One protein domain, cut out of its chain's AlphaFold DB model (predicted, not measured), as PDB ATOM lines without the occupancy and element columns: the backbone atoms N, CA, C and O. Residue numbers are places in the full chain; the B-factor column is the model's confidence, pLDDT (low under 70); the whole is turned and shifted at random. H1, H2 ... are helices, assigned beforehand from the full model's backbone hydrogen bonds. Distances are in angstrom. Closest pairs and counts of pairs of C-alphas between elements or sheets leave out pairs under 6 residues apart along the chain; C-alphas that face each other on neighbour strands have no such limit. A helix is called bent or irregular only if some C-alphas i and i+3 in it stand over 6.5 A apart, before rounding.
ATOM      1  N   SER A  20     -40.291   4.201  13.054       88.56
ATOM      2  CA  SER A  20     -39.292   3.618  13.956       88.56
ATOM      3  C   SER A  20     -38.513   2.432  13.376       88.56
ATOM      4  O   SER A  20     -37.423   2.149  13.864       88.56
ATOM      5  N   VAL A  21     -38.983   1.776  12.303       90.75
ATOM      6  CA  VAL A  21     -38.190   0.727  11.628       90.75
ATOM      7  C   VAL A  21     -36.911   1.273  10.988       90.75
ATOM      8  O   VAL A  21     -35.967   0.522  10.791       90.75
ATOM      9  N   GLN A  22     -36.848   2.574  10.693       90.62
ATOM     10  CA  GLN A  22     -35.654   3.215  10.130       90.62
ATOM     11  C   GLN A  22     -34.574   3.493  11.190       90.62
ATOM     12  O   GLN A  22     -33.416   3.711  10.855       90.62
ATOM     13  N   ASN A  23     -34.923   3.426  12.476       92.38
ATOM     14  CA  ASN A  23     -34.078   3.868  13.584       92.38
ATOM     15  C   ASN A  23     -33.164   2.749  14.109       92.38
ATOM     16  O   ASN A  23     -33.020   2.580  15.320       92.38
ATOM     17  N   VAL A  24     -32.556   1.971  13.207       94.06
ATOM     18  CA  VAL A  24     -31.741   0.801  13.575       94.06
ATOM     19  C   VAL A  24     -30.635   1.190  14.552       94.06
ATOM     20  O   VAL A  24     -30.544   0.570  15.606       94.06
ATOM     21  N   GLN A  25     -29.876   2.257  14.275       94.44
ATOM     22  CA  GLN A  25     -28.788   2.712  15.151       94.44
ATOM     23  C   GLN A  25     -29.273   3.143  16.536       94.44
ATOM     24  O   GLN A  25     -28.596   2.904  17.530       94.44
ATOM     25  N   ILE A  26     -30.447   3.775  16.608       95.31
ATOM     26  CA  ILE A  26     -31.026   4.219  17.880       95.31
ATOM     27  C   ILE A  26     -31.451   2.998  18.694       95.31
ATOM     28  O   ILE A  26     -31.210   2.946  19.891       95.31
ATOM     29  N   CYS A  27     -32.067   2.001  18.058       97.00
ATOM     30  CA  CYS A  27     -32.587   0.826  18.750       97.00
ATOM     31  C   CYS A  27     -31.525  -0.237  19.052       97.00
ATOM     32  O   CYS A  27     -31.622  -0.951  20.053       97.00
ATOM     33  N   CYS A  28     -30.516  -0.335  18.197       97.06
ATOM     34  CA  CYS A  28     -29.362  -1.204  18.316       97.06
ATOM     35  C   CYS A  28     -28.104  -0.415  17.915       97.06
ATOM     36  O   CYS A  28     -27.710  -0.454  16.746       97.06
ATOM     37  N   PRO A  29     -27.448   0.281  18.859       95.31
ATOM     38  CA  PRO A  29     -26.204   1.007  18.635       95.31
ATOM     39  C   PRO A  29     -25.022   0.032  18.540       95.31
ATOM     40  O   PRO A  29     -24.029   0.141  19.258       95.31
ATOM     41  N   ALA A  30     -25.139  -0.974  17.673       93.00
ATOM     42  CA  ALA A  30     -24.039  -1.864  17.368       93.00
ATOM     43  C   ALA A  30     -22.921  -1.074  16.675       93.00
ATOM     44  O   ALA A  30     -23.210  -0.179  15.871       93.00
ATOM     45  N   PRO A  31     -21.647  -1.402  16.953       91.94
ATOM     46  CA  PRO A  31     -20.534  -0.839  16.209       91.94
ATOM     47  C   PRO A  31     -20.731  -1.021  14.702       91.94
ATOM     48  O   PRO A  31     -21.267  -2.039  14.252       91.94
ATOM     49  N   MET A  32     -20.275  -0.037  13.930       90.25
ATOM     50  CA  MET A  32     -20.170  -0.148  12.478       90.25
ATOM     51  C   MET A  32     -18.850  -0.822  12.090       90.25
ATOM     52  O   MET A  32     -17.850  -0.662  12.798       90.25
ATOM     53  N   PRO A  33     -18.828  -1.582  10.985       92.25
ATOM     54  CA  PRO A  33     -17.611  -2.226  10.507       92.25
ATOM     55  C   PRO A  33     -16.580  -1.179  10.076       92.25
ATOM     56  O   PRO A  33     -16.888  -0.233   9.348       92.25
ATOM     57  N   LYS A  34     -15.323  -1.364  10.482       94.81
ATOM     58  CA  LYS A  34     -14.200  -0.511  10.084       94.81
ATOM     59  C   LYS A  34     -13.677  -0.938   8.715       94.81
ATOM     60  O   LYS A  34     -12.590  -1.490   8.595       94.81
ATOM     61  N   TRP A  35     -14.430  -0.649   7.657       93.75
ATOM     62  CA  TRP A  35     -14.068  -1.033   6.284       93.75
ATOM     63  C   TRP A  35     -12.757  -0.424   5.753       93.75
ATOM     64  O   TRP A  35     -12.271  -0.843   4.703       93.75
ATOM     65  N   GLY A  36     -12.155   0.530   6.469       93.81
ATOM     66  CA  GLY A  36     -10.824   1.065   6.161       93.81
ATOM     67  C   GLY A  36      -9.709   0.011   6.185       93.81
ATOM     68  O   GLY A  36      -8.694   0.189   5.521       93.81
ATOM     69  N   VAL A  37      -9.914  -1.126   6.857       96.50
ATOM     70  CA  VAL A  37      -8.967  -2.259   6.856       96.50
ATOM     71  C   VAL A  37      -8.744  -2.885   5.473       96.50
ATOM     72  O   VAL A  37      -7.760  -3.592   5.300       96.50
ATOM     73  N   TYR A  38      -9.627  -2.623   4.502       97.12
ATOM     74  CA  TYR A  38      -9.503  -3.046   3.098       97.12
ATOM     75  C   TYR A  38      -8.978  -1.924   2.187       97.12
ATOM     76  O   TYR A  38      -9.141  -1.967   0.970       97.12
ATOM     77  N   ASN A  39      -8.405  -0.853   2.749       95.75
ATOM     78  CA  ASN A  39      -7.903   0.266   1.951       95.75
ATOM     79  C   ASN A  39      -6.773  -0.139   1.004       95.75
ATOM     80  O   ASN A  39      -6.672   0.459  -0.057       95.75
ATOM     81  N   SER A  40      -5.936  -1.114   1.355       96.69
ATOM     82  CA  SER A  40      -4.895  -1.617   0.450       96.69
ATOM     83  C   SER A  40      -5.474  -2.188  -0.847       96.69
ATOM     84  O   SER A  40      -4.876  -2.013  -1.898       96.69
ATOM     85  N   GLU A  41      -6.643  -2.827  -0.782       97.19
ATOM     86  CA  GLU A  41      -7.281  -3.493  -1.918       97.19
ATOM     87  C   GLU A  41      -8.313  -2.607  -2.626       97.19
ATOM     88  O   GLU A  41      -8.523  -2.737  -3.826       97.19
ATOM     89  N   CYS A  42      -8.984  -1.721  -1.884       96.94
ATOM     90  CA  CYS A  42     -10.198  -1.047  -2.350       96.94
ATOM     91  C   CYS A  42     -10.133   0.482  -2.325       96.94
ATOM     92  O   CYS A  42     -11.180   1.124  -2.457       96.94
ATOM     93  N   ARG A  43      -8.950   1.090  -2.145       94.50
ATOM     94  CA  ARG A  43      -8.786   2.560  -2.147       94.50
ATOM     95  C   ARG A  43      -9.425   3.211  -3.373       94.50
ATOM     96  O   ARG A  43     -10.189   4.155  -3.207       94.50
ATOM     97  N   ASP A  44      -9.195   2.629  -4.544       94.75
ATOM     98  CA  ASP A  44      -9.563   3.225  -5.832       94.75
ATOM     99  C   ASP A  44     -10.897   2.696  -6.384       94.75
ATOM    100  O   ASP A  44     -11.255   2.949  -7.528       94.75
ATOM    101  N   SER A  45     -11.684   1.994  -5.557       93.19
ATOM    102  CA  SER A  45     -12.995   1.442  -5.944       93.19
ATOM    103  C   SER A  45     -14.093   2.495  -6.161       93.19
ATOM    104  O   SER A  45     -15.233   2.139  -6.434       93.19
ATOM    105  N   GLY A  46     -13.775   3.785  -6.055       87.75
ATOM    106  CA  GLY A  46     -14.725   4.886  -6.191       87.75
ATOM    107  C   GLY A  46     -15.400   5.290  -4.875       87.75
ATOM    108  O   GLY A  46     -15.309   4.615  -3.851       87.75
ATOM    109  N   GLN A  47     -16.076   6.442  -4.909       88.44
ATOM    110  CA  GLN A  47     -16.684   7.069  -3.724       88.44
ATOM    111  C   GLN A  47     -18.075   6.511  -3.383       88.44
ATOM    112  O   GLN A  47     -18.568   6.706  -2.274       88.44
ATOM    113  N   GLN A  48     -18.727   5.821  -4.326       94.06
ATOM    114  CA  GLN A  48     -20.070   5.286  -4.110       94.06
ATOM    115  C   GLN A  48     -20.027   4.086  -3.146       94.06
ATOM    116  O   GLN A  48     -19.227   3.166  -3.357       94.06
ATOM    117  N   PRO A  49     -20.911   4.023  -2.127       92.44
ATOM    118  CA  PRO A  49     -20.957   2.903  -1.184       92.44
ATOM    119  C   PRO A  49     -21.131   1.534  -1.854       92.44
ATOM    120  O   PRO A  49     -20.557   0.548  -1.388       92.44
ATOM    121  N   SER A  50     -21.889   1.470  -2.956       94.50
ATOM    122  CA  SER A  50     -22.075   0.254  -3.756       94.50
ATOM    123  C   SER A  50     -20.752  -0.262  -4.317       94.50
ATOM    124  O   SER A  50     -20.412  -1.422  -4.092       94.50
ATOM    125  N   CYS A  51     -19.959   0.602  -4.951       96.00
ATOM    126  CA  CYS A  51     -18.660   0.233  -5.513       96.00
ATOM    127  C   CYS A  51     -17.653  -0.184  -4.435       96.00
ATOM    128  O   CYS A  51     -16.996  -1.223  -4.545       96.00
ATOM    129  N   ARG A  52     -17.603   0.578  -3.338       95.62
ATOM    130  CA  ARG A  52     -16.744   0.295  -2.185       95.62
ATOM    131  C   ARG A  52     -17.028  -1.089  -1.594       95.62
ATOM    132  O   ARG A  52     -16.105  -1.871  -1.365       95.62
ATOM    133  N   LEU A  53     -18.301  -1.410  -1.353       96.31
ATOM    134  CA  LEU A  53     -18.703  -2.708  -0.805       96.31
ATOM    135  C   LEU A  53     -18.541  -3.841  -1.820       96.31
ATOM    136  O   LEU A  53     -18.138  -4.932  -1.421       96.31
ATOM    137  N   ALA A  54     -18.793  -3.597  -3.108       96.31
ATOM    138  CA  ALA A  54     -18.533  -4.577  -4.157       96.31
ATOM    139  C   ALA A  54     -17.053  -4.992  -4.167       96.31
ATOM    140  O   ALA A  54     -16.754  -6.188  -4.152       96.31
ATOM    141  N   CYS A  55     -16.130  -4.027  -4.075       97.25
ATOM    142  CA  CYS A  55     -14.704  -4.324  -3.962       97.25
ATOM    143  C   CYS A  55     -14.376  -5.148  -2.710       97.25
ATOM    144  O   CYS A  55     -13.724  -6.183  -2.817       97.25
ATOM    145  N   ILE A  56     -14.867  -4.752  -1.529       97.75
ATOM    146  CA  ILE A  56     -14.580  -5.456  -0.263       97.75
ATOM    147  C   ILE A  56     -15.092  -6.900  -0.295       97.75
ATOM    148  O   ILE A  56     -14.401  -7.830   0.132       97.75
ATOM    149  N   PHE A  57     -16.302  -7.110  -0.810       97.81
ATOM    150  CA  PHE A  57     -16.894  -8.443  -0.892       97.81
ATOM    151  C   PHE A  57     -16.151  -9.320  -1.907       97.81
ATOM    152  O   PHE A  57     -16.042 -10.528  -1.698       97.81
ATOM    153  N   ASN A  58     -15.597  -8.726  -2.967       96.62
ATOM    154  CA  ASN A  58     -14.747  -9.437  -3.913       96.62
ATOM    155  C   ASN A  58     -13.370  -9.769  -3.308       96.62
ATOM    156  O   ASN A  58     -12.957 -10.924  -3.328       96.62
ATOM    157  N   ALA A  59     -12.702  -8.796  -2.678       97.50
ATOM    158  CA  ALA A  59     -11.388  -8.963  -2.048       97.50
ATOM    159  C   ALA A  59     -11.395  -9.998  -0.908       97.50
ATOM    160  O   ALA A  59     -10.428 -10.726  -0.706       97.50
ATOM    161  N   SER A  60     -12.506 -10.104  -0.177       97.81
ATOM    162  CA  SER A  60     -12.708 -11.132   0.857       97.81
ATOM    163  C   SER A  60     -13.236 -12.467   0.316       97.81
ATOM    164  O   SER A  60     -13.429 -13.417   1.081       97.81
ATOM    165  N   ALA A  61     -13.506 -12.547  -0.990       97.88
ATOM    166  CA  ALA A  61     -14.211 -13.648  -1.636       97.88
ATOM    167  C   ALA A  61     -15.551 -13.990  -0.953       97.88
ATOM    168  O   ALA A  61     -15.973 -15.148  -0.956       97.88
ATOM    169  N   ALA A  62     -16.220 -13.002  -0.351       98.00
ATOM    170  CA  ALA A  62     -17.540 -13.142   0.259       98.00
ATOM    171  C   ALA A  62     -18.660 -13.293  -0.782       98.00
ATOM    172  O   ALA A  62     -19.759 -13.729  -0.434       98.00
ATOM    173  N   LEU A  63     -18.380 -12.994  -2.053       96.12
ATOM    174  CA  LEU A  63     -19.273 -13.241  -3.182       96.12
ATOM    175  C   LEU A  63     -18.731 -14.312  -4.138       96.12
ATOM    176  O   LEU A  63     -17.527 -14.464  -4.327       96.12
ATOM    177  N   GLN A  64     -19.657 -15.047  -4.756       94.69
ATOM    178  CA  GLN A  64     -19.449 -15.847  -5.962       94.69
ATOM    179  C   GLN A  64     -20.467 -15.382  -7.003       94.69
ATOM    180  O   GLN A  64     -21.650 -15.728  -6.922       94.69
ATOM    181  N   GLY A  65     -20.029 -14.531  -7.934       92.88
ATOM    182  CA  GLY A  65     -20.958 -13.725  -8.726       92.88
ATOM    183  C   GLY A  65     -21.841 -12.891  -7.794       92.88
ATOM    184  O   GLY A  65     -21.341 -12.172  -6.938       92.88
ATOM    185  N   PHE A  66     -23.159 -13.054  -7.892       94.56
ATOM    186  CA  PHE A  66     -24.130 -12.322  -7.069       94.56
ATOM    187  C   PHE A  66     -24.550 -13.041  -5.780       94.56
ATOM    188  O   PHE A  66     -25.443 -12.576  -5.077       94.56
ATOM    189  N   ARG A  67     -23.957 -14.201  -5.473       96.00
ATOM    190  CA  ARG A  67     -24.342 -15.023  -4.317       96.00
ATOM    191  C   ARG A  67     -23.360 -14.865  -3.168       96.00
ATOM    192  O   ARG A  67     -22.153 -14.977  -3.365       96.00
ATOM    193  N   LEU A  68     -23.884 -14.700  -1.954       96.62
ATOM    194  CA  LEU A  68     -23.078 -14.749  -0.734       96.62
ATOM    195  C   LEU A  68     -22.475 -16.136  -0.513       96.62
ATOM    196  O   LEU A  68     -23.184 -17.140  -0.428       96.62
ATOM    197  N   ARG A  69     -21.163 -16.170  -0.293       97.56
ATOM    198  CA  ARG A  69     -20.446 -17.329   0.233       97.56
ATOM    199  C   ARG A  69     -20.411 -17.227   1.752       97.56
ATOM    200  O   ARG A  69     -19.476 -16.669   2.316       97.56
ATOM    201  N   LEU A  70     -21.420 -17.781   2.424       95.62
ATOM    202  CA  LEU A  70     -21.551 -17.698   3.890       95.62
ATOM    203  C   LEU A  70     -20.272 -18.074   4.671       95.62
ATOM    204  O   LEU A  70     -19.935 -17.336   5.597       95.62
ATOM    205  N   PRO A  71     -19.489 -19.104   4.281       97.44
ATOM    206  CA  PRO A  71     -18.229 -19.421   4.962       97.44
ATOM    207  C   PRO A  71     -17.165 -18.311   4.904       97.44
ATOM    208  O   PRO A  71     -16.237 -18.306   5.704       97.44
ATOM    209  N   ARG A  72     -17.275 -17.371   3.958       98.31
ATOM    210  CA  ARG A  72     -16.348 -16.243   3.773       98.31
ATOM    211  C   ARG A  72     -16.834 -14.951   4.433       98.31
ATOM    212  O   ARG A  72     -16.043 -14.034   4.626       98.31
ATOM    213  N   VAL A  73     -18.100 -14.898   4.856       98.00
ATOM    214  CA  VAL A  73     -18.676 -13.719   5.517       98.00
ATOM    215  C   VAL A  73     -18.064 -13.492   6.898       98.00
ATOM    216  O   VAL A  73     -17.700 -12.363   7.213       98.00
ATOM    217  N   ARG A  74     -17.919 -14.536   7.726       97.69
ATOM    218  CA  ARG A  74     -17.358 -14.364   9.078       97.69
ATOM    219  C   ARG A  74     -15.903 -13.865   9.049       97.69
ATOM    220  O   ARG A  74     -15.674 -12.828   9.661       97.69
ATOM    221  N   PRO A  75     -14.974 -14.457   8.268       98.06
ATOM    222  CA  PRO A  75     -13.617 -13.914   8.131       98.06
ATOM    223  C   PRO A  75     -13.586 -12.466   7.625       98.06
ATOM    224  O   PRO A  75     -12.803 -11.647   8.104       98.06
ATOM    225  N   MET A  76     -14.475 -12.118   6.682       98.25
ATOM    226  CA  MET A  76     -14.593 -10.742   6.194       98.25
ATOM    227  C   MET A  76     -14.947  -9.764   7.326       98.25
ATOM    228  O   MET A  76     -14.375  -8.673   7.396       98.25
ATOM    229  N   LEU A  77     -15.885 -10.155   8.197       98.00
ATOM    230  CA  LEU A  77     -16.343  -9.371   9.345       98.00
ATOM    231  C   LEU A  77     -15.301  -9.313  10.462       98.00
ATOM    232  O   LEU A  77     -15.110  -8.245  11.030       98.00
ATOM    233  N   GLU A  78     -14.609 -10.414  10.752       97.69
ATOM    234  CA  GLU A  78     -13.526 -10.482  11.746       97.69
ATOM    235  C   GLU A  78     -12.381  -9.523  11.413       97.69
ATOM    236  O   GLU A  78     -11.791  -8.933  12.310       97.69
ATOM    237  N   ARG A  79     -12.115  -9.278  10.124       97.38
ATOM    238  CA  ARG A  79     -11.147  -8.253   9.716       97.38
ATOM    239  C   ARG A  79     -11.635  -6.825  10.007       97.38
ATOM    240  O   ARG A  79     -10.818  -5.948  10.262       97.38
ATOM    241  N   ALA A  80     -12.943  -6.571   9.950       96.44
ATOM    242  CA  ALA A  80     -13.531  -5.229  10.062       96.44
ATOM    243  C   ALA A  80     -14.090  -4.887  11.456       96.44
ATOM    244  O   ALA A  80     -14.363  -3.719  11.743       96.44
ATOM    245  N   PHE A  81     -14.275  -5.878  12.322       95.44
ATOM    246  CA  PHE A  81     -14.801  -5.733  13.673       95.44
ATOM    247  C   PHE A  81     -13.826  -6.288  14.705       95.44
ATOM    248  O   PHE A  81     -13.084  -7.219  14.439       95.44
ATOM    249  N   SER A  82     -13.896  -5.758  15.925       90.62
ATOM    250  CA  SER A  82     -13.071  -6.224  17.052       90.62
ATOM    251  C   SER A  82     -13.890  -6.901  18.160       90.62
ATOM    252  O   SER A  82     -13.333  -7.303  19.171       90.62
ATOM    253  N   HIS A  83     -15.218  -6.997  18.010       91.56
ATOM    254  CA  HIS A  83     -16.134  -7.465  19.055       91.56
ATOM    255  C   HIS A  83     -16.936  -8.686  18.582       91.56
ATOM    256  O   HIS A  83     -17.812  -8.557  17.721       91.56
ATOM    257  N   HIS A  84     -16.664  -9.862  19.163       92.19
ATOM    258  CA  HIS A  84     -17.251 -11.145  18.745       92.19
ATOM    259  C   HIS A  84     -18.789 -11.170  18.726       92.19
ATOM    260  O   HIS A  84     -19.342 -11.533  17.689       92.19
ATOM    261  N   PRO A  85     -19.515 -10.692  19.760       92.88
ATOM    262  CA  PRO A  85     -20.981 -10.674  19.711       92.88
ATOM    263  C   PRO A  85     -21.555  -9.849  18.551       92.88
ATOM    264  O   PRO A  85     -22.633 -10.149  18.040       92.88
ATOM    265  N   THR A  86     -20.842  -8.803  18.123       93.06
ATOM    266  CA  THR A  86     -21.236  -8.001  16.958       93.06
ATOM    267  C   THR A  86     -20.992  -8.784  15.671       93.06
ATOM    268  O   THR A  86     -21.877  -8.838  14.819       93.06
ATOM    269  N   ILE A  87     -19.829  -9.430  15.551       96.31
ATOM    270  CA  ILE A  87     -19.479 -10.284  14.408       96.31
ATOM    271  C   ILE A  87     -20.522 -11.389  14.228       96.31
ATOM    272  O   ILE A  87     -21.035 -11.560  13.123       96.31
ATOM    273  N   ASP A  88     -20.884 -12.085  15.304       95.81
ATOM    274  CA  ASP A  88     -21.841 -13.192  15.262       95.81
ATOM    275  C   ASP A  88     -23.237 -12.721  14.841       95.81
ATOM    276  O   ASP A  88     -23.871 -13.344  13.986       95.81
ATOM    277  N   ALA A  89     -23.692 -11.578  15.367       96.25
ATOM    278  CA  ALA A  89     -24.968 -10.987  14.974       96.25
ATOM    279  C   ALA A  89     -24.992 -10.618  13.482       96.25
ATOM    280  O   ALA A  89     -25.937 -10.974  12.776       96.25
ATOM    281  N   TYR A  90     -23.948  -9.954  12.971       97.25
ATOM    282  CA  TYR A  90     -23.867  -9.634  11.545       97.25
ATOM    283  C   TYR A  90     -23.771 -10.893  10.683       97.25
ATOM    284  O   TYR A  90     -24.513 -10.998   9.710       97.25
ATOM    285  N   ALA A  91     -22.923 -11.863  11.033       97.62
ATOM    286  CA  ALA A  91     -22.752 -13.099  10.269       97.62
ATOM    287  C   ALA A  91     -24.071 -13.883  10.153       97.62
ATOM    288  O   ALA A  91     -24.468 -14.271   9.051       97.62
ATOM    289  N   ALA A  92     -24.798 -14.039  11.265       97.62
ATOM    290  CA  ALA A  92     -26.122 -14.654  11.268       97.62
ATOM    291  C   ALA A  92     -27.121 -13.858  10.410       97.62
ATOM    292  O   ALA A  92     -27.877 -14.432   9.621       97.62
ATOM    293  N   ASN A  93     -27.098 -12.526  10.505       97.94
ATOM    294  CA  ASN A  93     -27.980 -11.662   9.727       97.94
ATOM    295  C   ASN A  93     -27.694 -11.719   8.217       97.94
ATOM    296  O   ASN A  93     -28.642 -11.763   7.435       97.94
ATOM    297  N   PHE A  94     -26.428 -11.793   7.795       98.25
ATOM    298  CA  PHE A  94     -26.058 -12.052   6.399       98.25
ATOM    299  C   PHE A  94     -26.622 -13.393   5.915       98.25
ATOM    300  O   PHE A  94     -27.220 -13.450   4.838       98.25
ATOM    301  N   GLY A  95     -26.523 -14.447   6.734       97.25
ATOM    302  CA  GLY A  95     -27.165 -15.739   6.468       97.25
ATOM    303  C   GLY A  95     -28.670 -15.606   6.221       97.25
ATOM    304  O   GLY A  95     -29.177 -16.056   5.193       97.25
ATOM    305  N   ASN A  96     -29.366 -14.879   7.098       96.25
ATOM    306  CA  ASN A  96     -30.810 -14.618   7.009       96.25
ATOM    307  C   ASN A  96     -31.223 -13.701   5.842       96.25
ATOM    308  O   ASN A  96     -32.414 -13.591   5.529       96.25
ATOM    309  N   CYS A  97     -30.265 -13.014   5.223       98.06
ATOM    310  CA  CYS A  97     -30.478 -12.098   4.106       98.06
ATOM    311  C   CYS A  97     -30.072 -12.688   2.751       98.06
ATOM    312  O   CYS A  97     -30.527 -12.181   1.727       98.06
ATOM    313  N   SER A  98     -29.274 -13.763   2.735       96.88
ATOM    314  CA  SER A  98     -28.685 -14.338   1.520       96.88
ATOM    315  C   SER A  98     -29.724 -14.649   0.436       96.88
ATOM    316  O   SER A  98     -29.694 -14.069  -0.654       96.88
ATOM    317  N   SER A  99     -30.712 -15.489   0.758       96.31
ATOM    318  CA  SER A  99     -31.773 -15.853  -0.190       96.31
ATOM    319  C   SER A  99     -32.733 -14.698  -0.469       96.31
ATOM    320  O   SER A  99     -33.243 -14.577  -1.584       96.31
ATOM    321  N   LEU A 100     -32.991 -13.840   0.523       96.06
ATOM    322  CA  LEU A 100     -33.930 -12.730   0.373       96.06
ATOM    323  C   LEU A 100     -33.418 -11.705  -0.637       96.06
ATOM    324  O   LEU A 100     -34.120 -11.399  -1.589       96.06
ATOM    325  N   VAL A 101     -32.206 -11.183  -0.438       97.25
ATOM    326  CA  VAL A 101     -31.635 -10.159  -1.323       97.25
ATOM    327  C   VAL A 101     -31.451 -10.718  -2.730       97.25
ATOM    328  O   VAL A 101     -31.804 -10.039  -3.686       97.25
ATOM    329  N   TYR A 102     -31.002 -11.970  -2.857       95.31
ATOM    330  CA  TYR A 102     -30.864 -12.618  -4.161       95.31
ATOM    331  C   TYR A 102     -32.210 -12.731  -4.897       95.31
ATOM    332  O   TYR A 102     -32.330 -12.324  -6.048       95.31
ATOM    333  N   SER A 103     -33.254 -13.238  -4.229       96.62
ATOM    334  CA  SER A 103     -34.577 -13.426  -4.852       96.62
ATOM    335  C   SER A 103     -35.359 -12.129  -5.069       96.62
ATOM    336  O   SER A 103     -36.238 -12.077  -5.926       96.62
ATOM    337  N   LYS A 104     -35.064 -11.082  -4.294       97.19
ATOM    338  CA  LYS A 104     -35.768  -9.797  -4.337       97.19
ATOM    339  C   LYS A 104     -34.946  -8.661  -4.928       97.19
ATOM    340  O   LYS A 104     -35.369  -7.515  -4.815       97.19
ATOM    341  N   TYR A 105     -33.824  -8.958  -5.583       96.44
ATOM    342  CA  TYR A 105     -32.903  -7.943  -6.092       96.44
ATOM    343  C   TYR A 105     -33.609  -6.868  -6.926       96.44
ATOM    344  O   TYR A 105     -33.506  -5.695  -6.592       96.44
ATOM    345  N   GLN A 106     -34.417  -7.264  -7.915       96.19
ATOM    346  CA  GLN A 106     -35.146  -6.326  -8.785       96.19
ATOM    347  C   GLN A 106     -36.167  -5.452  -8.029       96.19
ATOM    348  O   GLN A 106     -36.379  -4.288  -8.354       96.19
ATOM    349  N   GLU A 107     -36.800  -5.992  -6.982       96.38
ATOM    350  CA  GLU A 107     -37.718  -5.211  -6.143       96.38
ATOM    351  C   GLU A 107     -36.931  -4.226  -5.257       96.38
ATOM    352  O   GLU A 107     -37.381  -3.106  -5.031       96.38
ATOM    353  N   LEU A 108     -35.736  -4.613  -4.791       96.44
ATOM    354  CA  LEU A 108     -34.839  -3.758  -4.007       96.44
ATOM    355  C   LEU A 108     -34.226  -2.635  -4.847       96.44
ATOM    356  O   LEU A 108     -34.169  -1.498  -4.381       96.44
ATOM    357  N   THR A 109     -33.805  -2.921  -6.080       95.00
ATOM    358  CA  THR A 109     -33.273  -1.908  -7.001       95.00
ATOM    359  C   THR A 109     -34.306  -0.842  -7.330       95.00
ATOM    360  O   THR A 109     -33.932   0.322  -7.425       95.00
ATOM    361  N   GLY A 110     -35.584  -1.221  -7.454       94.94
ATOM    362  CA  GLY A 110     -36.683  -0.297  -7.735       94.94
ATOM    363  C   GLY A 110     -37.072   0.615  -6.566       94.94
ATOM    364  O   GLY A 110     -37.688   1.651  -6.794       94.94
ATOM    365  N   VAL A 111     -36.725   0.262  -5.321       94.25
ATOM    366  CA  VAL A 111     -37.028   1.094  -4.136       94.25
ATOM    367  C   VAL A 111     -35.811   1.791  -3.539       94.25
ATOM    368  O   VAL A 111     -35.981   2.722  -2.757       94.25
ATOM    369  N   SER A 112     -34.597   1.334  -3.840       92.19
ATOM    370  CA  SER A 112     -33.373   1.907  -3.283       92.19
ATOM    371  C   SER A 112     -32.988   3.201  -3.993       92.19
ATOM    372  O   SER A 112     -33.018   3.275  -5.219       92.19
ATOM    373  N   ARG A 113     -32.542   4.192  -3.215       89.12
ATOM    374  CA  ARG A 113     -32.001   5.463  -3.729       89.12
ATOM    375  C   ARG A 113     -30.487   5.432  -3.946       89.12
ATOM    376  O   ARG A 113     -29.897   6.428  -4.349       89.12
ATOM    377  N   GLN A 114     -29.856   4.300  -3.652       90.69
ATOM    378  CA  GLN A 114     -28.414   4.122  -3.751       90.69
ATOM    379  C   GLN A 114     -27.976   3.999  -5.211       90.69
ATOM    380  O   GLN A 114     -28.636   3.310  -5.997       90.69
ATOM    381  N   SER A 115     -26.836   4.619  -5.528       90.12
ATOM    382  CA  SER A 115     -26.254   4.647  -6.873       90.12
ATOM    383  C   SER A 115     -26.071   3.244  -7.459       90.12
ATOM    384  O   SER A 115     -25.570   2.330  -6.795       90.12
ATOM    385  N   ASP A 116     -26.445   3.109  -8.727       91.19
ATOM    386  CA  ASP A 116     -26.280   1.932  -9.576       91.19
ATOM    387  C   ASP A 116     -24.988   1.959 -10.410       91.19
ATOM    388  O   ASP A 116     -24.807   1.108 -11.276       91.19
ATOM    389  N   ALA A 117     -24.055   2.873 -10.105       92.38
ATOM    390  CA  ALA A 117     -22.745   2.945 -10.760       92.38
ATOM    391  C   ALA A 117     -21.946   1.631 -10.657       92.38
ATOM    392  O   ALA A 117     -21.111   1.340 -11.509       92.38
ATOM    393  N   CYS A 118     -22.214   0.836  -9.618       93.56
ATOM    394  CA  CYS A 118     -21.695  -0.513  -9.447       93.56
ATOM    395  C   CYS A 118     -22.808  -1.462  -8.999       93.56
ATOM    396  O   CYS A 118     -23.847  -1.030  -8.488       93.56
ATOM    397  N   ASP A 119     -22.559  -2.768  -9.132       92.94
ATOM    398  CA  ASP A 119     -23.470  -3.800  -8.639       92.94
ATOM    399  C   ASP A 119     -23.824  -3.585  -7.154       92.94
ATOM    400  O   ASP A 119     -22.967  -3.309  -6.309       92.94
ATOM    401  N   ARG A 120     -25.119  -3.700  -6.831       96.31
ATOM    402  CA  ARG A 120     -25.657  -3.367  -5.506       96.31
ATOM    403  C   ARG A 120     -25.859  -4.582  -4.604       96.31
ATOM    404  O   ARG A 120     -26.316  -4.398  -3.478       96.31
ATOM    405  N   HIS A 121     -25.507  -5.804  -5.016       97.38
ATOM    406  CA  HIS A 121     -25.719  -6.990  -4.177       97.38
ATOM    407  C   HIS A 121     -24.977  -6.875  -2.843       97.38
ATOM    408  O   HIS A 121     -25.594  -7.033  -1.791       97.38
ATOM    409  N   ALA A 122     -23.684  -6.528  -2.860       97.25
ATOM    410  CA  ALA A 122     -22.890  -6.347  -1.639       97.25
ATOM    411  C   ALA A 122     -23.502  -5.293  -0.695       97.25
ATOM    412  O   ALA A 122     -23.598  -5.502   0.521       97.25
ATOM    413  N   LEU A 123     -23.985  -4.185  -1.265       97.06
ATOM    414  CA  LEU A 123     -24.677  -3.133  -0.529       97.06
ATOM    415  C   LEU A 123     -25.994  -3.631   0.072       97.06
ATOM    416  O   LEU A 123     -26.217  -3.475   1.269       97.06
ATOM    417  N   PHE A 124     -26.850  -4.279  -0.715       98.00
ATOM    418  CA  PHE A 124     -28.146  -4.775  -0.256       98.00
ATOM    419  C   PHE A 124     -28.016  -5.887   0.782       98.00
ATOM    420  O   PHE A 124     -28.783  -5.912   1.746       98.00
ATOM    421  N   TYR A 125     -27.021  -6.767   0.649       98.31
ATOM    422  CA  TYR A 125     -26.683  -7.736   1.686       98.31
ATOM    423  C   TYR A 125     -26.292  -7.039   2.991       98.31
ATOM    424  O   TYR A 125     -26.815  -7.396   4.046       98.31
ATOM    425  N   SER A 126     -25.441  -6.014   2.916       97.38
ATOM    426  CA  SER A 126     -24.997  -5.244   4.084       97.38
ATOM    427  C   SER A 126     -26.152  -4.494   4.755       97.38
ATOM    428  O   SER A 126     -26.321  -4.576   5.971       97.38
ATOM    429  N   LEU A 127     -27.000  -3.828   3.968       97.06
ATOM    430  CA  LEU A 127     -28.176  -3.102   4.448       97.06
ATOM    431  C   LEU A 127     -29.223  -4.032   5.064       97.06
ATOM    432  O   LEU A 127     -29.771  -3.728   6.122       97.06
ATOM    433  N   CYS A 128     -29.472  -5.191   4.453       98.12
ATOM    434  CA  CYS A 128     -30.354  -6.201   5.029       98.12
ATOM    435  C   CYS A 128     -29.793  -6.741   6.349       98.12
ATOM    436  O   CYS A 128     -30.530  -6.846   7.335       98.12
ATOM    437  N   ALA A 129     -28.491  -7.048   6.396       97.94
ATOM    438  CA  ALA A 129     -27.850  -7.570   7.596       97.94
ATOM    439  C   ALA A 129     -27.884  -6.556   8.752       97.94
ATOM    440  O   ALA A 129     -28.164  -6.923   9.895       97.94
ATOM    441  N   TYR A 130     -27.674  -5.276   8.439       97.38
ATOM    442  CA  TYR A 130     -27.832  -4.175   9.382       97.38
ATOM    443  C   TYR A 130     -29.283  -4.044   9.861       97.38
ATOM    444  O   TYR A 130     -29.543  -4.074  11.060       97.38
ATOM    445  N   PHE A 131     -30.256  -4.003   8.948       97.62
ATOM    446  CA  PHE A 131     -31.674  -3.882   9.298       97.62
ATOM    447  C   PHE A 131     -32.178  -5.034  10.185       97.62
ATOM    448  O   PHE A 131     -32.982  -4.829  11.099       97.62
ATOM    449  N   ARG A 132     -31.664  -6.254   9.982       97.75
ATOM    450  CA  ARG A 132     -31.968  -7.428  10.821       97.75
ATOM    451  C   ARG A 132     -31.545  -7.267  12.283       97.75
ATOM    452  O   ARG A 132     -32.100  -7.970  13.131       97.75
ATOM    453  N   LEU A 133     -30.677  -6.311  12.628       97.19
ATOM    454  CA  LEU A 133     -30.409  -5.963  14.028       97.19
ATOM    455  C   LEU A 133     -31.681  -5.526  14.770       97.19
ATOM    456  O   LEU A 133     -31.797  -5.772  15.967       97.19
ATOM    457  N   MET A 134     -32.702  -5.004  14.086       96.75
ATOM    458  CA  MET A 134     -34.001  -4.734  14.722       96.75
ATOM    459  C   MET A 134     -34.603  -5.980  15.384       96.75
ATOM    460  O   MET A 134     -35.227  -5.887  16.443       96.75
ATOM    461  N   GLN A 135     -34.365  -7.161  14.813       95.19
ATOM    462  CA  GLN A 135     -34.836  -8.442  15.339       95.19
ATOM    463  C   GLN A 135     -33.788  -9.150  16.207       95.19
ATOM    464  O   GLN A 135     -34.155  -9.751  17.220       95.19
ATOM    465  N   HIS A 136     -32.516  -9.064  15.807       95.06
ATOM    466  CA  HIS A 136     -31.412  -9.891  16.308       95.06
ATOM    467  C   HIS A 136     -30.246  -9.071  16.887       95.06
ATOM    468  O   HIS A 136     -29.102  -9.511  16.871       95.06
ATOM    469  N   CYS A 137     -30.518  -7.865  17.395       95.94
ATOM    470  CA  CYS A 137     -29.523  -7.076  18.123       95.94
ATOM    471  C   CYS A 137     -28.984  -7.867  19.326       95.94
ATOM    472  O   CYS A 137     -29.803  -8.419  20.076       95.94
ATOM    473  N   PRO A 138     -27.662  -7.856  19.582       95.06
ATOM    474  CA  PRO A 138     -27.102  -8.409  20.806       95.06
ATOM    475  C   PRO A 138     -27.825  -7.871  22.058       95.06
ATOM    476  O   PRO A 138     -28.088  -6.665  22.142       95.06
ATOM    477  N   PRO A 139     -28.154  -8.723  23.049       91.56
ATOM    478  CA  PRO A 139     -29.032  -8.337  24.156       91.56
ATOM    479  C   PRO A 139     -28.550  -7.156  25.006       91.56
ATOM    480  O   PRO A 139     -29.398  -6.496  25.610       91.56
ATOM    481  N   GLY A 140     -27.233  -6.920  25.073       92.75
ATOM    482  CA  GLY A 140     -26.616  -5.806  25.805       92.75
ATOM    483  C   GLY A 140     -26.595  -4.474  25.048       92.75
ATOM    484  O   GLY A 140     -26.340  -3.443  25.651       92.75
ATOM    485  N   LEU A 141     -26.888  -4.481  23.744       95.06
ATOM    486  CA  LEU A 141     -26.960  -3.268  22.921       95.06
ATOM    487  C   LEU A 141     -28.412  -2.831  22.693       95.06
ATOM    488  O   LEU A 141     -28.686  -1.658  22.459       95.06
ATOM    489  N   TRP A 142     -29.369  -3.758  22.771       96.81
ATOM    490  CA  TRP A 142     -30.770  -3.445  22.512       96.81
ATOM    491  C   TRP A 142     -31.358  -2.448  23.518       96.81
ATOM    492  O   TRP A 142     -31.361  -2.697  24.725       96.81
ATOM    493  N   GLN A 143     -31.984  -1.386  23.009       96.75
ATOM    494  CA  GLN A 143     -32.698  -0.392  23.814       96.75
ATOM    495  C   GLN A 143     -34.041  -0.929  24.339       96.75
ATOM    496  O   GLN A 143     -35.115  -0.584  23.842       96.75
ATOM    497  N   ARG A 144     -33.986  -1.793  25.361       94.88
ATOM    498  CA  ARG A 144     -35.147  -2.492  25.957       94.88
ATOM    499  C   ARG A 144     -36.248  -1.553  26.451       94.88
ATOM    500  O   ARG A 144     -37.422  -1.856  26.270       94.88
ATOM    501  N   ASN A 145     -35.874  -0.408  27.018       95.75
ATOM    502  CA  ASN A 145     -36.822   0.528  27.631       95.75
ATOM    503  C   ASN A 145     -37.418   1.530  26.628       95.75
ATOM    504  O   ASN A 145     -38.323   2.288  26.966       95.75
ATOM    505  N   ASN A 146     -36.943   1.535  25.378       95.75
ATOM    506  CA  ASN A 146     -37.478   2.407  24.342       95.75
ATOM    507  C   ASN A 146     -38.703   1.751  23.679       95.75
ATOM    508  O   ASN A 146     -38.575   0.749  22.965       95.75
ATOM    509  N   LYS A 147     -39.892   2.334  23.897       95.19
ATOM    510  CA  LYS A 147     -41.172   1.842  23.349       95.19
ATOM    511  C   LYS A 147     -41.168   1.771  21.820       95.19
ATOM    512  O   LYS A 147     -41.540   0.739  21.268       95.19
ATOM    513  N   MET A 148     -40.643   2.796  21.141       95.06
ATOM    514  CA  MET A 148     -40.556   2.822  19.673       95.06
ATOM    515  C   MET A 148     -39.702   1.670  19.134       95.06
ATOM    516  O   MET A 148     -40.007   1.104  18.084       95.06
ATOM    517  N   CYS A 149     -38.648   1.291  19.860       96.50
ATOM    518  CA  CYS A 149     -37.811   0.154  19.496       96.50
ATOM    519  C   CYS A 149     -38.532  -1.180  19.698       96.50
ATOM    520  O   CYS A 149     -38.433  -2.054  18.834       96.50
ATOM    521  N   GLN A 150     -39.308  -1.337  20.778       95.56
ATOM    522  CA  GLN A 150     -40.106  -2.551  20.984       95.56
ATOM    523  C   GLN A 150     -41.176  -2.709  19.899       95.56
ATOM    524  O   GLN A 150     -41.319  -3.791  19.330       95.56
ATOM    525  N   GLU A 151     -41.866  -1.624  19.551       94.12
ATOM    526  CA  GLU A 151     -42.844  -1.597  18.460       94.12
ATOM    527  C   GLU A 151     -42.201  -1.951  17.120       94.12
ATOM    528  O   GLU A 151     -42.697  -2.820  16.402       94.12
ATOM    529  N   ALA A 152     -41.060  -1.341  16.795       95.38
ATOM    530  CA  ALA A 152     -40.358  -1.613  15.549       95.38
ATOM    531  C   ALA A 152     -39.839  -3.058  15.474       95.38
ATOM    532  O   ALA A 152     -39.946  -3.705  14.430       95.38
ATOM    533  N   ARG A 153     -39.325  -3.614  16.577       96.00
ATOM    534  CA  ARG A 153     -38.936  -5.031  16.664       96.00
ATOM    535  C   ARG A 153     -40.139  -5.957  16.495       96.00
ATOM    536  O   ARG A 153     -40.056  -6.933  15.754       96.00
ATOM    537  N   SER A 154     -41.255  -5.657  17.154       95.00
ATOM    538  CA  SER A 154     -42.493  -6.431  17.023       95.00
ATOM    539  C   SER A 154     -43.015  -6.399  15.583       95.00
ATOM    540  O   SER A 154     -43.280  -7.444  14.985       95.00
ATOM    541  N   TYR A 155     -43.065  -5.213  14.972       95.06
ATOM    542  CA  TYR A 155     -43.489  -5.048  13.588       95.06
ATOM    543  C   TYR A 155     -42.560  -5.790  12.627       95.06
ATOM    544  O   TYR A 155     -43.027  -6.571  11.804       95.06
ATOM    545  N   THR A 156     -41.242  -5.611  12.741       95.19
ATOM    546  CA  THR A 156     -40.280  -6.276  11.848       95.19
ATOM    547  C   THR A 156     -40.354  -7.794  11.949       95.19
ATOM    548  O   THR A 156     -40.202  -8.451  10.924       95.19
ATOM    549  N   ARG A 157     -40.603  -8.380  13.129       93.88
ATOM    550  CA  ARG A 157     -40.784  -9.840  13.289       93.88
ATOM    551  C   ARG A 157     -41.972 -10.383  12.495       93.88
ATOM    552  O   ARG A 157     -41.869 -11.459  11.918       93.88
ATOM    553  N   ASN A 158     -43.067  -9.630  12.436       92.25
ATOM    554  CA  ASN A 158     -44.305 -10.058  11.779       92.25
ATOM    555  C   ASN A 158     -44.391  -9.626  10.305       92.25
ATOM    556  O   ASN A 158     -44.996 -10.307   9.482       92.25
ATOM    557  N   CYS A 159     -43.765  -8.498   9.973       94.38
ATOM    558  CA  CYS A 159     -43.922  -7.764   8.722       94.38
ATOM    559  C   CYS A 159     -42.565  -7.337   8.150       94.38
ATOM    560  O   CYS A 159     -42.373  -6.183   7.758       94.38
ATOM    561  N   PHE A 160     -41.607  -8.272   8.099       94.50
ATOM    562  CA  PHE A 160     -40.229  -7.969   7.704       94.50
ATOM    563  C   PHE A 160     -40.137  -7.313   6.326       94.50
ATOM    564  O   PHE A 160     -39.492  -6.280   6.200       94.50
ATOM    565  N   TRP A 161     -40.789  -7.875   5.300       93.81
ATOM    566  CA  TRP A 161     -40.650  -7.368   3.931       93.81
ATOM    567  C   TRP A 161     -41.172  -5.929   3.762       93.81
ATOM    568  O   TRP A 161     -40.404  -5.082   3.303       93.81
ATOM    569  N   PRO A 162     -42.401  -5.582   4.199       93.81
ATOM    570  CA  PRO A 162     -42.847  -4.187   4.217       93.81
ATOM    571  C   PRO A 162     -41.925  -3.257   5.019       93.81
ATOM    572  O   PRO A 162     -41.647  -2.142   4.580       93.81
ATOM    573  N   ALA A 163     -41.432  -3.711   6.177       95.25
ATOM    574  CA  ALA A 163     -40.530  -2.923   7.013       95.25
ATOM    575  C   ALA A 163     -39.192  -2.651   6.308       95.25
ATOM    576  O   ALA A 163     -38.718  -1.517   6.290       95.25
ATOM    577  N   PHE A 164     -38.613  -3.680   5.690       95.81
ATOM    578  CA  PHE A 164     -37.335  -3.586   5.004       95.81
ATOM    579  C   PHE A 164     -37.437  -2.723   3.745       95.81
ATOM    580  O   PHE A 164     -36.592  -1.861   3.541       95.81
ATOM    581  N   LYS A 165     -38.514  -2.838   2.957       94.31
ATOM    582  CA  LYS A 165     -38.753  -1.913   1.835       94.31
ATOM    583  C   LYS A 165     -38.850  -0.460   2.291       94.31
ATOM    584  O   LYS A 165     -38.300   0.425   1.643       94.31
ATOM    585  N   ARG A 166     -39.518  -0.203   3.424       93.69
ATOM    586  CA  ARG A 166     -39.575   1.145   4.002       93.69
ATOM    587  C   ARG A 166     -38.188   1.644   4.404       93.69
ATOM    588  O   ARG A 166     -37.890   2.808   4.160       93.69
ATOM    589  N   PHE A 167     -37.366   0.787   5.002       94.69
ATOM    590  CA  PHE A 167     -35.978   1.100   5.334       94.69
ATOM    591  C   PHE A 167     -35.151   1.426   4.078       94.69
ATOM    592  O   PHE A 167     -34.541   2.489   4.013       94.69
ATOM    593  N   MET A 168     -35.231   0.584   3.045       94.19
ATOM    594  CA  MET A 168     -34.504   0.756   1.780       94.19
ATOM    595  C   MET A 168     -34.896   2.021   1.009       94.19
ATOM    596  O   MET A 168     -34.046   2.627   0.379       94.19
ATOM    597  N   ASN A 169     -36.156   2.462   1.073       90.94
ATOM    598  CA  ASN A 169     -36.590   3.707   0.418       90.94
ATOM    599  C   ASN A 169     -36.043   4.978   1.101       90.94
ATOM    600  O   ASN A 169     -36.098   6.065   0.536       90.94
ATOM    601  N   ASN A 170     -35.540   4.870   2.332       82.94
ATOM    602  CA  ASN A 170     -34.957   5.998   3.066       82.94
ATOM    603  C   ASN A 170     -33.440   5.855   3.249       82.94
ATOM    604  O   ASN A 170     -32.846   6.658   3.963       82.94
TER     605      ASN A 170
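AT A GLANCE: This is residues 20 to 170 of the 171 residues of the protein "GL11403" of Drosophila persimilis (UniProt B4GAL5). A globule of crossed helices is built round H6, which lies near the middle, with the long, kinked H5 crossing over it and turning sharply near residue 104. H2, H3 and H4 pack together towards one end of the longest axis, while H7, H8, H9 and the short H1 make the other end. The printed part has 151 residues with nine named helices, H1 to H9 in order along the chain, and no named strand; the class is all helix. It is compact, with a radius of gyration of the C-alphas of 14.9 A and spans of 43 by 35 by 26 A.

IN THESE COORDINATES: H1 is residues 24 to 27, 5.2 A long, with C-alpha 24 at (-31.741, 0.801, 13.575). H2 is residues 35 to 42, 9.5 A, and H3 residues 49 to 59, 15.3 A. Residues 63 to 64 pair antiparallel with residues 67 to 68. H4 is residues 70 to 80, 16.1 A. H5, residues 84 to 111, is the longest at 32.6 A, from (-17.251, -11.145, 18.745) at C-alpha 84, with a kink of 87 degrees near residue 104. H6 is residues 121 to 131, 15.1 A; H7 residues 133 to 136, 4.7 A; H8 residues 147 to 158, 16.9 A. H9 is residues 160 to 168, 12.0 A, ending with C-alpha 168 at (-34.504, 0.756, 1.780). H2, H4 and H5 are irregular: C-alphas 37 and 40 are 7.6 A apart, 103 and 106 8.1 A, and 71 and 74 6.6 A, H4 only just.

HOW THE PARTS SIT: H5 is the hub, touching four helices. It touches H6 at a steep tilt of 59 degrees, opposite ways; their closest C-alphas, of Asn 93 and Ala 129, are 4.6 A apart. With residues 84 to 95 alone it touches H4, closest at Arg 74 and Ala 91, C-alphas 5.7 A apart. With residues 89 to 93 alone it touches H7, closest at the C-alphas of Ala 89 and His 136, 6.7 A. H5 and H9 touch only at their ends, closest at the C-alphas of Val 111 and Met 168, 6.4 A. H3 touches H6, about perpendicular at 75 degrees, with the C-alphas of Ala 54 and Ala 122 closest at 5.3 A. H2 touches H3, closest at the C-alphas of Cys 42 and Cys 55, 5.8 A. H7 touches H8, closest at the C-alphas of Met 134 and Arg 153, 5.3 A. H1 and H7 only just touch, with 3 pairs of C-alphas within 8 A, the closest those of Val 24 and Met 134, 6.1 A. H2 and H8 are apart. In H3, H6, H8 and H9 every O i to N i+4 pair is within hydrogen-bond range; in H2 1 of 4 is, beside 3 of 5 O i to N i+3 pairs, in H4 4 of 7 and in H5 20 of 24, while H1 and H7 are too short for such a pair.

THE WHOLE: The two C-alphas farthest apart, of Asp 44 and Asn 145, are 43.2 A apart. The printed part has no cut and no long link. The mean pLDDT of the printed part is 95.2, and no printed residue is under 70.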